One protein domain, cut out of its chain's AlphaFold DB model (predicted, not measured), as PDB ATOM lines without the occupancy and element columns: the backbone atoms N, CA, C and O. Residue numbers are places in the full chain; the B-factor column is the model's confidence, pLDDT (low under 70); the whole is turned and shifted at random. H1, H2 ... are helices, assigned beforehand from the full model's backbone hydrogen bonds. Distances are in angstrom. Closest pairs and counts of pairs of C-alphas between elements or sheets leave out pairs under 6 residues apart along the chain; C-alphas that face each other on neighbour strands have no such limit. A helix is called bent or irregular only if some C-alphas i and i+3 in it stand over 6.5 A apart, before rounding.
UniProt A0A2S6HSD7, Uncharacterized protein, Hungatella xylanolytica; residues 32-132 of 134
ATOM      1  N   ASN A  32     -80.677  85.506  18.437       97.00
ATOM      2  CA  ASN A  32     -80.114  84.381  19.182       97.00
ATOM      3  C   ASN A  32     -80.972  83.119  18.998       97.00
ATOM      4  O   ASN A  32     -80.445  82.022  18.800       97.00
ATOM      5  N   VAL A  33     -82.302  83.271  19.014       97.25
ATOM      6  CA  VAL A  33     -83.236  82.157  18.802       97.25
ATOM      7  C   VAL A  33     -83.094  81.593  17.393       97.25
ATOM      8  O   VAL A  33     -83.013  80.374  17.237       97.25
ATOM      9  N   ASN A  34     -83.025  82.446  16.367       97.56
ATOM     10  CA  ASN A  34     -82.938  81.996  14.977       97.56
ATOM     11  C   ASN A  34     -81.687  81.143  14.726       97.56
ATOM     12  O   ASN A  34     -81.790  80.108  14.062       97.56
ATOM     13  N   GLY A  35     -80.545  81.517  15.314       96.19
ATOM     14  CA  GLY A  35     -79.321  80.712  15.274       96.19
ATOM     15  C   GLY A  35     -79.537  79.297  15.820       96.19
ATOM     16  O   GLY A  35     -79.271  78.314  15.129       96.19
ATOM     17  N   ILE A  36     -80.140  79.176  17.008       96.56
ATOM     18  CA  ILE A  36     -80.439  77.870  17.620       96.56
ATOM     19  C   ILE A  36     -81.399  77.047  16.750       96.56
ATOM     20  O   ILE A  36     -81.189  75.849  16.546       96.56
ATOM     21  N   LEU A  37     -82.453  77.659  16.207       97.00
ATOM     22  CA  LEU A  37     -83.408  76.948  15.350       97.00
ATOM     23  C   LEU A  37     -82.737  76.397  14.079       97.00
ATOM     24  O   LEU A  37     -83.048  75.278  13.653       97.00
ATOM     25  N   LEU A  38     -81.804  77.157  13.497       96.38
ATOM     26  CA  LEU A  38     -81.034  76.757  12.320       96.38
ATOM     27  C   LEU A  38     -80.079  75.597  12.614       96.38
ATOM     28  O   LEU A  38     -80.064  74.632  11.837       96.38
ATOM     29  N   ASP A  39     -79.335  75.683  13.721       95.00
ATOM     30  CA  ASP A  39     -78.335  74.696  14.142       95.00
ATOM     31  C   ASP A  39     -78.971  73.336  14.445       95.00
ATOM     32  O   ASP A  39     -78.494  72.290  14.002       95.00
ATOM     33  N   TYR A  40     -80.109  73.345  15.140       95.88
ATOM     34  CA  TYR A  40     -80.824  72.125  15.523       95.88
ATOM     35  C   TYR A  40     -81.810  71.631  14.456       95.88
ATOM     36  O   TYR A  40     -82.473  70.599  14.639       95.88
ATOM     37  N   ASN A  41     -81.888  72.338  13.323       95.69
ATOM     38  CA  ASN A  41     -82.813  72.083  12.224       95.69
ATOM     39  C   ASN A  41     -84.254  71.888  12.726       95.69
ATOM     40  O   ASN A  41     -84.895  70.857  12.477       95.69
ATOM     41  N   VAL A  42     -84.721  72.864  13.499       96.94
ATOM     42  CA  VAL A  42     -86.088  72.918  14.016       96.94
ATOM     43  C   VAL A  42     -87.026  73.298  12.868       96.94
ATOM     44  O   VAL A  42     -86.707  74.174  12.063       96.94
ATOM     45  N   SER A  43     -88.163  72.613  12.743       96.75
ATOM     46  CA  SER A  43     -89.176  72.973  11.744       96.75
ATOM     47  C   SER A  43     -90.094  74.088  12.234       96.75
ATOM     48  O   SER A  43     -90.207  74.332  13.437       96.75
ATOM     49  N   ARG A  44     -90.809  74.737  11.310       97.00
ATOM     50  CA  ARG A  44     -91.784  75.782  11.656       97.00
ATOM     51  C   ARG A  44     -92.833  75.288  12.656       97.00
ATOM     52  O   ARG A  44     -93.143  75.984  13.616       97.00
ATOM     53  N   GLU A  45     -93.347  74.074  12.461       96.88
ATOM     54  CA  GLU A  45     -94.335  73.469  13.365       96.88
ATOM     55  C   GLU A  45     -93.763  73.196  14.756       96.88
ATOM     56  O   GLU A  45     -94.437  73.404  15.763       96.88
ATOM     57  N   GLN A  46     -92.516  72.725  14.823       97.81
ATOM     58  CA  GLN A  46     -91.837  72.501  16.096       97.81
ATOM     59  C   GLN A  46     -91.601  73.826  16.815       97.81
ATOM     60  O   GLN A  46     -91.860  73.923  18.009       97.81
ATOM     61  N   TYR A  47     -91.177  74.858  16.086       98.00
ATOM     62  CA  TYR A  47     -90.983  76.193  16.636       98.00
ATOM     63  C   TYR A  47     -92.288  76.809  17.157       98.00
ATOM     64  O   TYR A  47     -92.293  77.365  18.251       98.00
ATOM     65  N   ALA A  48     -93.405  76.649  16.441       98.19
ATOM     66  CA  ALA A  48     -94.717  77.077  16.927       98.19
ATOM     67  C   ALA A  48     -95.066  76.422  18.274       98.19
ATOM     68  O   ALA A  48     -95.355  77.121  19.239       98.19
ATOM     69  N   LYS A  49     -94.906  75.096  18.378       98.50
ATOM     70  CA  LYS A  49     -95.145  74.363  19.632       98.50
ATOM     71  C   LYS A  49     -94.197  74.782  20.757       98.50
ATOM     72  O   LYS A  49     -94.595  74.816  21.914       98.50
ATOM     73  N   ILE A  50     -92.942  75.102  20.435       98.38
ATOM     74  CA  ILE A  50     -91.989  75.651  21.407       98.38
ATOM     75  C   ILE A  50     -92.510  76.986  21.954       98.38
ATOM     76  O   ILE A  50     -92.476  77.192  23.165       98.38
ATOM     77  N   MET A  51     -93.006  77.881  21.092       98.38
ATOM     78  CA  MET A  51     -93.581  79.159  21.530       98.38
ATOM     79  C   MET A  51     -94.809  78.949  22.425       98.38
ATOM     80  O   MET A  51     -94.902  79.602  23.461       98.38
ATOM     81  N   ASP A  52     -95.672  77.983  22.099       98.50
ATOM     82  CA  ASP A  52     -96.820  77.626  22.944       98.50
ATOM     83  C   ASP A  52     -96.380  77.176  24.352       98.50
ATOM     84  O   ASP A  52     -96.974  77.580  25.352       98.50
ATOM     85  N   ILE A  53     -95.302  76.386  24.457       98.31
ATOM     86  CA  ILE A  53     -94.723  75.986  25.753       98.31
ATOM     87  C   ILE A  53     -94.203  77.206  26.516       98.31
ATOM     88  O   ILE A  53     -94.419  77.309  27.724       98.31
ATOM     89  N   MET A  54     -93.514  78.131  25.844       98.25
ATOM     90  CA  MET A  54     -92.997  79.341  26.492       98.25
ATOM     91  C   MET A  54     -94.137  80.220  27.028       98.25
ATOM     92  O   MET A  54     -94.058  80.707  28.160       98.25
ATOM     93  N   ASP A  55     -95.230  80.352  26.273       98.44
ATOM     94  CA  ASP A  55     -96.451  81.016  26.733       98.44
ATOM     95  C   ASP A  55     -97.092  80.288  27.918       98.44
ATOM     96  O   ASP A  55     -97.524  80.930  28.880       98.44
ATOM     97  N   GLU A  56     -97.112  78.953  27.914       97.75
ATOM     98  CA  GLU A  56     -97.571  78.167  29.060       97.75
ATOM     99  C   GLU A  56     -96.731  78.449  30.317       97.75
ATOM    100  O   GLU A  56     -97.296  78.671  31.393       97.75
ATOM    101  N   MET A  57     -95.400  78.500  30.198       97.75
ATOM    102  CA  MET A  57     -94.509  78.796  31.327       97.75
ATOM    103  C   MET A  57     -94.739  80.205  31.881       97.75
ATOM    104  O   MET A  57     -94.904  80.370  33.090       97.75
ATOM    105  N   ARG A  58     -94.833  81.213  31.008       97.31
ATOM    106  CA  ARG A  58     -95.180  82.590  31.392       97.31
ATOM    107  C   ARG A  58     -96.524  82.663  32.108       97.31
ATOM    108  O   ARG A  58     -96.652  83.317  33.139       97.31
ATOM    109  N   ASN A  59     -97.531  81.958  31.600       97.31
ATOM    110  CA  ASN A  59     -98.854  81.931  32.216       97.31
ATOM    111  C   ASN A  59     -98.843  81.289  33.610       97.31
ATOM    112  O   ASN A  59     -99.561  81.764  34.491       97.31
ATOM    113  N   LYS A  60     -98.028  80.251  33.833       96.50
ATOM    114  CA  LYS A  60     -97.814  79.667  35.168       96.50
ATOM    115  C   LYS A  60     -97.165  80.673  36.118       96.50
ATOM    116  O   LYS A  60     -97.687  80.900  37.209       96.50
ATOM    117  N   LEU A  61     -96.113  81.361  35.675       95.00
ATOM    118  CA  LEU A  61     -95.453  82.402  36.471       95.00
ATOM    119  C   LEU A  61     -96.403  83.551  36.838       95.00
ATOM    120  O   LEU A  61     -96.444  83.965  37.995       95.00
ATOM    121  N   ASN A  62     -97.246  83.998  35.904       95.19
ATOM    122  CA  ASN A  62     -98.265  85.026  36.159       95.19
ATOM    123  C   ASN A  62     -99.295  84.601  37.221       95.19
ATOM    124  O   ASN A  62     -99.865  85.446  37.909       95.19
ATOM    125  N   LYS A  63     -99.525  83.295  37.382       95.81
ATOM    126  CA  LYS A  63    -100.373  82.717  38.437       95.81
ATOM    127  C   LYS A  63     -99.609  82.422  39.731       95.81
ATOM    128  O   LYS A  63    -100.183  81.839  40.648       95.81
ATOM    129  N   SER A  64     -98.342  82.834  39.826       92.69
ATOM    130  CA  SER A  64     -97.428  82.497  40.929       92.69
ATOM    131  C   SER A  64     -97.218  80.986  41.108       92.69
ATOM    132  O   SER A  64     -96.893  80.520  42.201       92.69
ATOM    133  N   GLU A  65     -97.404  80.210  40.040       93.69
ATOM    134  CA  GLU A  65     -97.090  78.786  40.019       93.69
ATOM    135  C   GLU A  65     -95.597  78.598  39.726       93.69
ATOM    136  O   GLU A  65     -95.025  79.256  38.853       93.69
ATOM    137  N   ALA A  66     -94.958  77.676  40.445       88.50
ATOM    138  CA  ALA A  66     -93.573  77.319  40.179       88.50
ATOM    139  C   ALA A  66     -93.471  76.510  38.877       88.50
ATOM    140  O   ALA A  66     -94.197  75.533  38.679       88.50
ATOM    141  N   ILE A  67     -92.529  76.885  38.014       93.69
ATOM    142  CA  ILE A  67     -92.146  76.099  36.839       93.69
ATOM    143  C   ILE A  67     -90.887  75.290  37.153       93.69
ATOM    144  O   ILE A  67     -90.040  75.719  37.932       93.69
ATOM    145  N   LEU A  68     -90.776  74.097  36.572       93.19
ATOM    146  CA  LEU A  68     -89.668  73.178  36.826       93.19
ATOM    147  C   LEU A  68     -88.951  72.870  35.513       93.19
ATOM    148  O   LEU A  68     -89.594  72.492  34.532       93.19
ATOM    149  N   ASN A  69     -87.623  72.980  35.516       93.69
ATOM    150  CA  ASN A  69     -86.773  72.730  34.351       93.69
ATOM    151  C   ASN A  69     -86.995  71.348  33.722       93.69
ATOM    152  O   ASN A  69     -87.201  71.261  32.520       93.69
ATOM    153  N   HIS A  70     -87.062  70.282  34.523       93.38
ATOM    154  CA  HIS A  70     -87.280  68.925  34.011       93.38
ATOM    155  C   HIS A  70     -88.627  68.767  33.289       93.38
ATOM    156  O   HIS A  70     -88.724  68.017  32.321       93.38
ATOM    157  N   ASN A  71     -89.672  69.480  33.730       95.56
ATOM    158  CA  ASN A  71     -90.969  69.455  33.053       95.56
ATOM    159  C   ASN A  71     -90.894  70.194  31.716       95.56
ATOM    160  O   ASN A  71     -91.385  69.681  30.715       95.56
ATOM    161  N   PHE A  72     -90.247  71.362  31.695       97.06
ATOM    162  CA  PHE A  72     -90.003  72.115  30.468       97.06
ATOM    163  C   PHE A  72     -89.188  71.296  29.454       97.06
ATOM    164  O   PHE A  72     -89.617  71.126  28.316       97.06
ATOM    165  N   GLU A  73     -88.066  70.718  29.883       97.12
ATOM    166  CA  GLU A  73     -87.195  69.876  29.053       97.12
ATOM    167  C   GLU A  73     -87.964  68.695  28.458       97.12
ATOM    168  O   GLU A  73     -87.889  68.448  27.253       97.12
ATOM    169  N   LYS A  74     -88.788  68.023  29.268       96.62
ATOM    170  CA  LYS A  74     -89.639  66.934  28.794       96.62
ATOM    171  C   LYS A  74     -90.626  67.398  27.720       96.62
ATOM    172  O   LYS A  74     -90.658  66.807  26.642       96.62
ATOM    173  N   MET A  75     -91.372  68.476  27.975       97.38
ATOM    174  CA  MET A  75     -92.329  69.031  27.007       97.38
ATOM    175  C   MET A  75     -91.650  69.391  25.679       97.38
ATOM    176  O   MET A  75     -92.199  69.130  24.609       97.38
ATOM    177  N   ILE A  76     -90.430  69.932  25.737       97.69
ATOM    178  CA  ILE A  76     -89.623  70.211  24.549       97.69
ATOM    179  C   ILE A  76     -89.243  68.911  23.835       97.69
ATOM    180  O   ILE A  76     -89.488  68.795  22.639       97.69
ATOM    181  N   THR A  77     -88.699  67.903  24.526       96.62
ATOM    182  CA  THR A  77     -88.327  66.625  23.883       96.62
ATOM    183  C   THR A  77     -89.517  65.906  23.237       96.62
ATOM    184  O   THR A  77     -89.361  65.286  22.180       96.62
ATOM    185  N   ASP A  78     -90.722  66.048  23.795       97.12
ATOM    186  CA  ASP A  78     -91.952  65.467  23.249       97.12
ATOM    187  C   ASP A  78     -92.320  66.059  21.874       97.12
ATOM    188  O   ASP A  78     -92.779  65.324  20.994       97.12
ATOM    189  N   ILE A  79     -92.009  67.339  21.610       97.44
ATOM    190  CA  ILE A  79     -92.160  67.961  20.276       97.44
ATOM    191  C   ILE A  79     -91.324  67.231  19.215       97.44
ATOM    192  O   ILE A  79     -91.720  67.137  18.048       97.44
ATOM    193  N   PHE A  80     -90.177  66.681  19.612       95.81
ATOM    194  CA  PHE A  80     -89.265  65.944  18.735       95.81
ATOM    195  C   PHE A  80     -89.556  64.435  18.700       95.81
ATOM    196  O   PHE A  80     -88.757  63.656  18.178       95.81
ATOM    197  N   GLY A  81     -90.726  64.018  19.193       94.19
ATOM    198  CA  GLY A  81     -91.172  62.627  19.182       94.19
ATOM    199  C   GLY A  81     -90.689  61.810  20.381       94.19
ATOM    200  O   GLY A  81     -90.600  60.584  20.265       94.19
ATOM    201  N   GLY A  82     -90.383  62.481  21.495       94.12
ATOM    202  CA  GLY A  82     -89.965  61.893  22.769       94.12
ATOM    203  C   GLY A  82     -88.447  61.760  22.911       94.12
ATOM    204  O   GLY A  82     -87.710  61.796  21.923       94.12
ATOM    205  N   GLU A  83     -87.986  61.556  24.148       90.50
ATOM    206  CA  GLU A  83     -86.567  61.571  24.552       90.50
ATOM    207  C   GLU A  83     -85.642  60.773  23.618       90.50
ATOM    208  O   GLU A  83     -84.634  61.290  23.140       90.50
ATOM    209  N   HIS A  84     -85.998  59.528  23.280       92.19
ATOM    210  CA  HIS A  84     -85.161  58.691  22.416       92.19
ATOM    211  C   HIS A  84     -84.988  59.254  21.003       92.19
ATOM    212  O   HIS A  84     -83.899  59.161  20.438       92.19
ATOM    213  N   LYS A  85     -86.040  59.821  20.402       93.75
ATOM    214  CA  LYS A  85     -85.930  60.417  19.062       93.75
ATOM    215  C   LYS A  85     -85.215  61.757  19.127       93.75
ATOM    216  O   LYS A  85     -84.383  62.028  18.269       93.75
ATOM    217  N   ALA A  86     -85.511  62.545  20.155       94.00
ATOM    218  CA  ALA A  86     -84.906  63.837  20.429       94.00
ATOM    219  C   ALA A  86     -83.371  63.716  20.567       94.00
ATOM    220  O   ALA A  86     -82.632  64.455  19.916       94.00
ATOM    221  N   PHE A  87     -82.896  62.711  21.309       92.69
ATOM    222  CA  PHE A  87     -81.472  62.445  21.537       92.69
ATOM    223  C   PHE A  87     -80.730  61.895  20.304       92.69
ATOM    224  O   PHE A  87     -79.580  62.245  20.074       92.69
ATOM    225  N   ASN A  88     -81.379  61.061  19.481       93.00
ATOM    226  CA  ASN A  88     -80.748  60.407  18.320       93.00
ATOM    227  C   ASN A  88     -80.727  61.258  17.034       93.00
ATOM    228  O   ASN A  88     -80.385  60.760  15.958       93.00
ATOM    229  N   ARG A  89     -81.122  62.531  17.105       92.75
ATOM    230  CA  ARG A  89     -80.961  63.475  15.990       92.75
ATOM    231  C   ARG A  89     -79.479  63.758  15.744       92.75
ATOM    232  O   ARG A  89     -78.641  63.555  16.614       92.75
ATOM    233  N   SER A  90     -79.160  64.293  14.564       89.81
ATOM    234  CA  SER A  90     -77.791  64.735  14.243       89.81
ATOM    235  C   SER A  90     -77.250  65.749  15.257       89.81
ATOM    236  O   SER A  90     -76.069  65.712  15.576       89.81
ATOM    237  N   MET A  91     -78.132  66.611  15.772       92.75
ATOM    238  CA  MET A  91     -77.901  67.447  16.947       92.75
ATOM    239  C   MET A  91     -78.876  67.004  18.048       92.75
ATOM    240  O   MET A  91     -80.088  67.163  17.855       92.75
ATOM    241  N   PRO A  92     -78.385  66.423  19.158       93.62
ATOM    242  CA  PRO A  92     -79.232  65.932  20.239       93.62
ATOM    243  C   PRO A  92     -80.057  67.044  20.888       93.62
ATOM    244  O   PRO A  92     -79.533  68.087  21.275       93.62
ATOM    245  N   ILE A  93     -81.353  66.801  21.048       94.81
ATOM    246  CA  ILE A  93     -82.246  67.651  21.834       94.81
ATOM    247  C   ILE A  93     -82.210  67.137  23.273       94.81
ATOM    248  O   ILE A  93     -82.870  66.159  23.621       94.81
ATOM    249  N   GLU A  94     -81.389  67.785  24.087       92.25
ATOM    250  CA  GLU A  94     -81.185  67.481  25.503       92.25
ATOM    251  C   GLU A  94     -81.250  68.765  26.348       92.25
ATOM    252  O   GLU A  94     -81.565  69.844  25.839       92.25
ATOM    253  N   TYR A  95     -80.947  68.679  27.644       92.12
ATOM    254  CA  TYR A  95     -81.063  69.822  28.552       92.12
ATOM    255  C   TYR A  95     -80.266  71.052  28.076       92.12
ATOM    256  O   TYR A  95     -80.749  72.173  28.199       92.12
ATOM    257  N   HIS A  96     -79.096  70.860  27.449       92.38
ATOM    258  CA  HIS A  96     -78.298  71.947  26.875       92.38
ATOM    259  C   HIS A  96     -79.020  72.702  25.758       92.38
ATOM    260  O   HIS A  96     -78.910  73.927  25.683       92.38
ATOM    261  N   PHE A  97     -79.773  71.993  24.913       95.81
ATOM    262  CA  PHE A  97     -80.619  72.626  23.905       95.81
ATOM    263  C   PHE A  97     -81.714  73.454  24.579       95.81
ATOM    264  O   PHE A  97     -81.877  74.624  24.252       95.81
ATOM    265  N   CYS A  98     -82.424  72.869  25.548       97.06
ATOM    266  CA  CYS A  98     -83.539  73.522  26.238       97.06
ATOM    267  C   CYS A  98     -83.086  74.788  26.977       97.06
ATOM    268  O   CYS A  98     -83.720  75.837  26.879       97.06
ATOM    269  N   GLU A  99     -81.950  74.702  27.664       96.06
ATOM    270  CA  GLU A  99     -81.324  75.814  28.365       96.06
ATOM    271  C   GLU A  99     -80.891  76.925  27.401       96.06
ATOM    272  O   GLU A  99     -81.227  78.090  27.616       96.06
ATOM    273  N   SER A 100     -80.181  76.572  26.323       96.12
ATOM    274  CA  SER A 100     -79.715  77.543  25.323       96.12
ATOM    275  C   SER A 100     -80.891  78.228  24.636       96.12
ATOM    276  O   SER A 100     -80.870  79.437  24.443       96.12
ATOM    277  N   LEU A 101     -81.941  77.466  24.320       97.69
ATOM    278  CA  LEU A 101     -83.165  77.963  23.705       97.69
ATOM    279  C   LEU A 101     -83.890  78.960  24.617       97.69
ATOM    280  O   LEU A 101     -84.214  80.062  24.183       97.69
ATOM    281  N   ALA A 102     -84.110  78.599  25.885       97.38
ATOM    282  CA  ALA A 102     -84.742  79.489  26.856       97.38
ATOM    283  C   ALA A 102     -83.906  80.761  27.081       97.38
ATOM    284  O   ALA A 102     -84.461  81.857  27.144       97.38
ATOM    285  N   LYS A 103     -82.573  80.633  27.136       96.50
ATOM    286  CA  LYS A 103     -81.670  81.782  27.253       96.50
ATOM    287  C   LYS A 103     -81.752  82.690  26.029       96.50
ATOM    288  O   LYS A 103     -81.861  83.897  26.189       96.50
ATOM    289  N   ALA A 104     -81.729  82.122  24.827       97.56
ATOM    290  CA  ALA A 104     -81.804  82.882  23.587       97.56
ATOM    291  C   ALA A 104     -83.117  83.661  23.471       97.56
ATOM    292  O   ALA A 104     -83.099  84.804  23.029       97.56
ATOM    293  N   PHE A 105     -84.241  83.084  23.913       98.12
ATOM    294  CA  PHE A 105     -85.498  83.825  23.998       98.12
ATOM    295  C   PHE A 105     -85.372  85.042  24.916       98.12
ATOM    296  O   PHE A 105     -85.731  86.141  24.496       98.12
ATOM    297  N   MET A 106     -84.816  84.868  26.119       97.06
ATOM    298  CA  MET A 106     -84.575  85.977  27.046       97.06
ATOM    299  C   MET A 106     -83.635  87.031  26.440       97.06
ATOM    300  O   MET A 106     -83.943  88.214  26.511       97.06
ATOM    301  N   ASP A 107     -82.524  86.623  25.820       96.25
ATOM    302  CA  ASP A 107     -81.570  87.542  25.181       96.25
ATOM    303  C   ASP A 107     -82.214  88.324  24.015       96.25
ATOM    304  O   ASP A 107     -81.849  89.472  23.764       96.25
ATOM    305  N   ASP A 108     -83.200  87.727  23.334       97.19
ATOM    306  CA  ASP A 108     -84.012  88.356  22.285       97.19
ATOM    307  C   ASP A 108     -85.208  89.169  22.848       97.19
ATOM    308  O   ASP A 108     -86.061  89.626  22.082       97.19
ATOM    309  N   GLY A 109     -85.311  89.351  24.173       96.50
ATOM    310  CA  GLY A 109     -86.373  90.130  24.827       96.50
ATOM    311  C   GLY A 109     -87.741  89.433  24.864       96.50
ATOM    312  O   GLY A 109     -88.789  90.083  24.891       96.50
ATOM    313  N   ARG A 110     -87.769  88.098  24.804       97.06
ATOM    314  CA  ARG A 110     -88.991  87.281  24.746       97.06
ATOM    315  C   ARG A 110     -89.029  86.306  25.913       97.06
ATOM    316  O   ARG A 110     -88.079  85.564  26.125       97.06
ATOM    317  N   TRP A 111     -90.148  86.254  26.643       97.56
ATOM    318  CA  TRP A 111     -90.280  85.392  27.832       97.56
ATOM    319  C   TRP A 111     -89.102  85.554  28.803       97.56
ATOM    320  O   TRP A 111     -88.597  84.574  29.348       97.56
ATOM    321  N   GLU A 112     -88.653  86.799  28.990       96.00
ATOM    322  CA  GLU A 112     -87.453  87.149  29.758       96.00
ATOM    323  C   GLU A 112     -87.492  86.601  31.188       96.00
ATOM    324  O   GLU A 112     -86.462  86.261  31.762       96.00
ATOM    325  N   GLU A 113     -88.690  86.459  31.749       95.12
ATOM    326  CA  GLU A 113     -88.926  85.926  33.083       95.12
ATOM    327  C   GLU A 113     -88.839  84.391  33.172       95.12
ATOM    328  O   GLU A 113     -88.601  83.843  34.250       95.12
ATOM    329  N   VAL A 114     -88.997  83.680  32.049       96.50
ATOM    330  CA  VAL A 114     -89.045  82.210  32.016       96.50
ATOM    331  C   VAL A 114     -87.660  81.607  32.229       96.50
ATOM    332  O   VAL A 114     -87.520  80.673  33.019       96.50
ATOM    333  N   PHE A 115     -86.617  82.137  31.583       95.81
ATOM    334  CA  PHE A 115     -85.266  81.586  31.733       95.81
ATOM    335  C   PHE A 115     -84.727  81.682  33.172       95.81
ATOM    336  O   PHE A 115     -84.305  80.650  33.704       95.81
ATOM    337  N   PRO A 116     -84.772  82.844  33.858       94.12
ATOM    338  CA  PRO A 116     -84.350  82.944  35.252       94.12
ATOM    339  C   PRO A 116     -85.155  82.031  36.179       94.12
ATOM    340  O   PRO A 116     -84.585  81.457  37.102       94.12
ATOM    341  N   ALA A 117     -86.453  81.851  35.923       94.62
ATOM    342  CA  ALA A 117     -87.287  80.958  36.717       94.62
ATOM    343  C   ALA A 117     -86.954  79.468  36.507       94.62
ATOM    344  O   ALA A 117     -87.006  78.698  37.461       94.62
ATOM    345  N   LEU A 118     -86.578  79.054  35.292       94.69
ATOM    346  CA  LEU A 118     -86.178  77.668  35.008       94.69
ATOM    347  C   LEU A 118     -84.739  77.359  35.445       94.69
ATOM    348  O   LEU A 118     -84.469  76.278  35.967       94.69
ATOM    349  N   TYR A 119     -83.808  78.284  35.200       94.19
ATOM    350  CA  TYR A 119     -82.366  78.020  35.235       94.19
ATOM    351  C   TYR A 119     -81.567  78.985  36.127       94.19
ATOM    352  O   TYR A 119     -80.389  78.737  36.386       94.19
ATOM    353  N   GLY A 120     -82.168  80.058  36.648       87.81
ATOM    354  CA  GLY A 120     -81.467  81.109  37.402       87.81
ATOM    355  C   GLY A 120     -80.881  80.665  38.747       87.81
ATOM    356  O   GLY A 120     -79.985  81.320  39.276       87.81
ATOM    357  N   ASP A 121     -81.334  79.537  39.297       85.06
ATOM    358  CA  ASP A 121     -80.758  78.930  40.505       85.06
ATOM    359  C   ASP A 121     -79.467  78.141  40.237       85.06
ATOM    360  O   ASP A 121     -78.740  77.781  41.170       85.06
ATOM    361  N   MET A 122     -79.136  77.882  38.970       86.19
ATOM    362  CA  MET A 122     -77.895  77.200  38.624       86.19
ATOM    363  C   MET A 122     -76.688  78.082  38.951       86.19
ATOM    364  O   MET A 122     -76.657  79.270  38.640       86.19
ATOM    365  N   LYS A 123     -75.633  77.478  39.516       80.00
ATOM    366  CA  LYS A 123     -74.411  78.193  39.944       80.00
ATOM    367  C   LYS A 123     -73.826  79.106  38.862       80.00
ATOM    368  O   LYS A 123     -73.359  80.195  39.170       80.00
ATOM    369  N   LYS A 124     -73.883  78.679  37.597       84.00
ATOM    370  CA  LYS A 124     -73.371  79.438  36.446       84.00
ATOM    371  C   LYS A 124     -74.155  80.717  36.127       84.00
ATOM    372  O   LYS A 124     -73.627  81.546  35.400       84.00
ATOM    373  N   TYR A 125     -75.357  80.899  36.675       82.75
ATOM    374  CA  TYR A 125     -76.238  82.043  36.412       82.75
ATOM    375  C   TYR A 125     -76.514  82.918  37.634       82.75
ATOM    376  O   TYR A 125     -77.339  83.824  37.562       82.75
ATOM    377  N   GLN A 126     -75.793  82.716  38.741       74.38
ATOM    378  CA  GLN A 126     -75.977  83.518  39.957       74.38
ATOM    379  C   GLN A 126     -75.805  85.029  39.718       74.38
ATOM    380  O   GLN A 126     -76.522  85.816  40.330       74.38
ATOM    381  N   TYR A 127     -74.962  85.430  38.759       74.94
ATOM    382  CA  TYR A 127     -74.766  86.833  38.370       74.94
ATOM    383  C   TYR A 127     -76.033  87.511  37.808       74.94
ATOM    384  O   TYR A 127     -76.153  88.731  37.860       74.94
ATOM    385  N   LEU A 128     -77.001  86.751  37.275       73.19
ATOM    386  CA  LEU A 128     -78.260  87.321  36.775       73.19
ATOM    387  C   LEU A 128     -79.150  87.831  37.914       73.19
ATOM    388  O   LEU A 128     -79.928  88.757  37.712       73.19
ATOM    389  N   LYS A 129     -79.011  87.272  39.123       62.09
ATOM    390  CA  LYS A 129     -79.750  87.734  40.307       62.09
ATOM    391  C   LYS A 129     -79.223  89.061  40.844       62.09
ATOM    392  O   LYS A 129     -79.984  89.814  41.438       62.09
ATOM    393  N   GLU A 130     -77.943  89.348  40.627       58.22
ATOM    394  CA  GLU A 130     -77.307  90.592  41.073       58.22
ATOM    395  C   GLU A 130     -77.786  91.793  40.247       58.22
ATOM    396  O   GLU A 130     -77.931  92.882  40.784       58.22
ATOM    397  N   LYS A 131     -78.125  91.575  38.969       54.56
ATOM    398  CA  LYS A 131     -78.580  92.619  38.038       54.56
ATOM    399  C   LYS A 131     -80.023  93.100  38.244       54.56
ATOM    400  O   LYS A 131     -80.362  94.161  37.742       54.56
ATOM    401  N   ASN A 132     -80.859  92.328  38.943       48.91
ATOM    402  CA  ASN A 132     -82.272  92.656  39.187       48.91
ATOM    403  C   ASN A 132     -82.507  93.380  40.532       48.91
ATOM    404  O   ASN A 132     -83.657  93.556  40.929       48.91
TER     405      ASN A 132
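What this domain is: This is residues 32 to 132 of the 134 residues of an uncharacterized protein of Hungatella xylanolytica (UniProt A0A2S6HSD7). H5 runs through the middle of this helical domain, with H1 and H6 packed on opposite sides of it. A helical hairpin of H2 and H3 covers it, H3 crossing the first residues of H5 and H2 crossing H6; H4 makes a corner after H3, and H7 lies at the far end near H6. The printed part has 101 residues with seven named helices, H1 to H7 in order, and no named strand: the class is all helix. It is compact, with a radius of gyration of the C-alphas of 13.2 A and spans of 37 by 25 by 22 A.

How they stand to each other: H1, residues 32 to 39, touches H5, residues 95 to 107, opposite ways at 37 degrees, only just a steep tilt; their closest C-alphas, Asn 32 and Ala 104, are 5.0 A apart. H2, residues 44 to 62, and H3, residues 69 to 79, form a hairpin at a shallow tilt of 27 degrees, touching with residues 46 to 53 of H2 alone; the closest C-alphas, Gln 46 and Ile 79, are 6.2 A apart. H4, residues 83 to 87, and H3 touch only at the corner, with C-alphas 77 and 83 closest at 5.4 A. H5 touches H3 with residues 95 to 98 alone, about perpendicular at 82 degrees, Glu 73 and Cys 98 having the closest C-alphas at 5.9 A. H6, residues 114 to 119, forms a hairpin with H5 at a steep tilt of 40 degrees; C-alphas 102 and 115 are closest at 5.3 A. H7, residues 123 to 130, is close to H6 but not clearly touching, with C-alphas 119 and 125 closest at 7.4 A. Every O i to N i+4 pair is within hydrogen-bond range in H1 to H6; H7 has 0 of 4, and 3 of 5 O i to N i+3 pairs.

Where its parts are: H1 begins at C-alpha 32 (-80.114, 84.381, 19.182). H2 measures 27.0 A, H3 15.8 A and H5 18.0 A. H7, irregular with C-alphas 124 and 127 7.8 A apart, ends at C-alpha 130 (-77.307, 90.592, 41.073).

The domain as a whole: The two farthest C-alphas, Asn 88 and Asn 132, are 38.4 A apart. The printed part has no cut and no long link. Its mean pLDDT is 92.8, with residues 129 to 132 under 70.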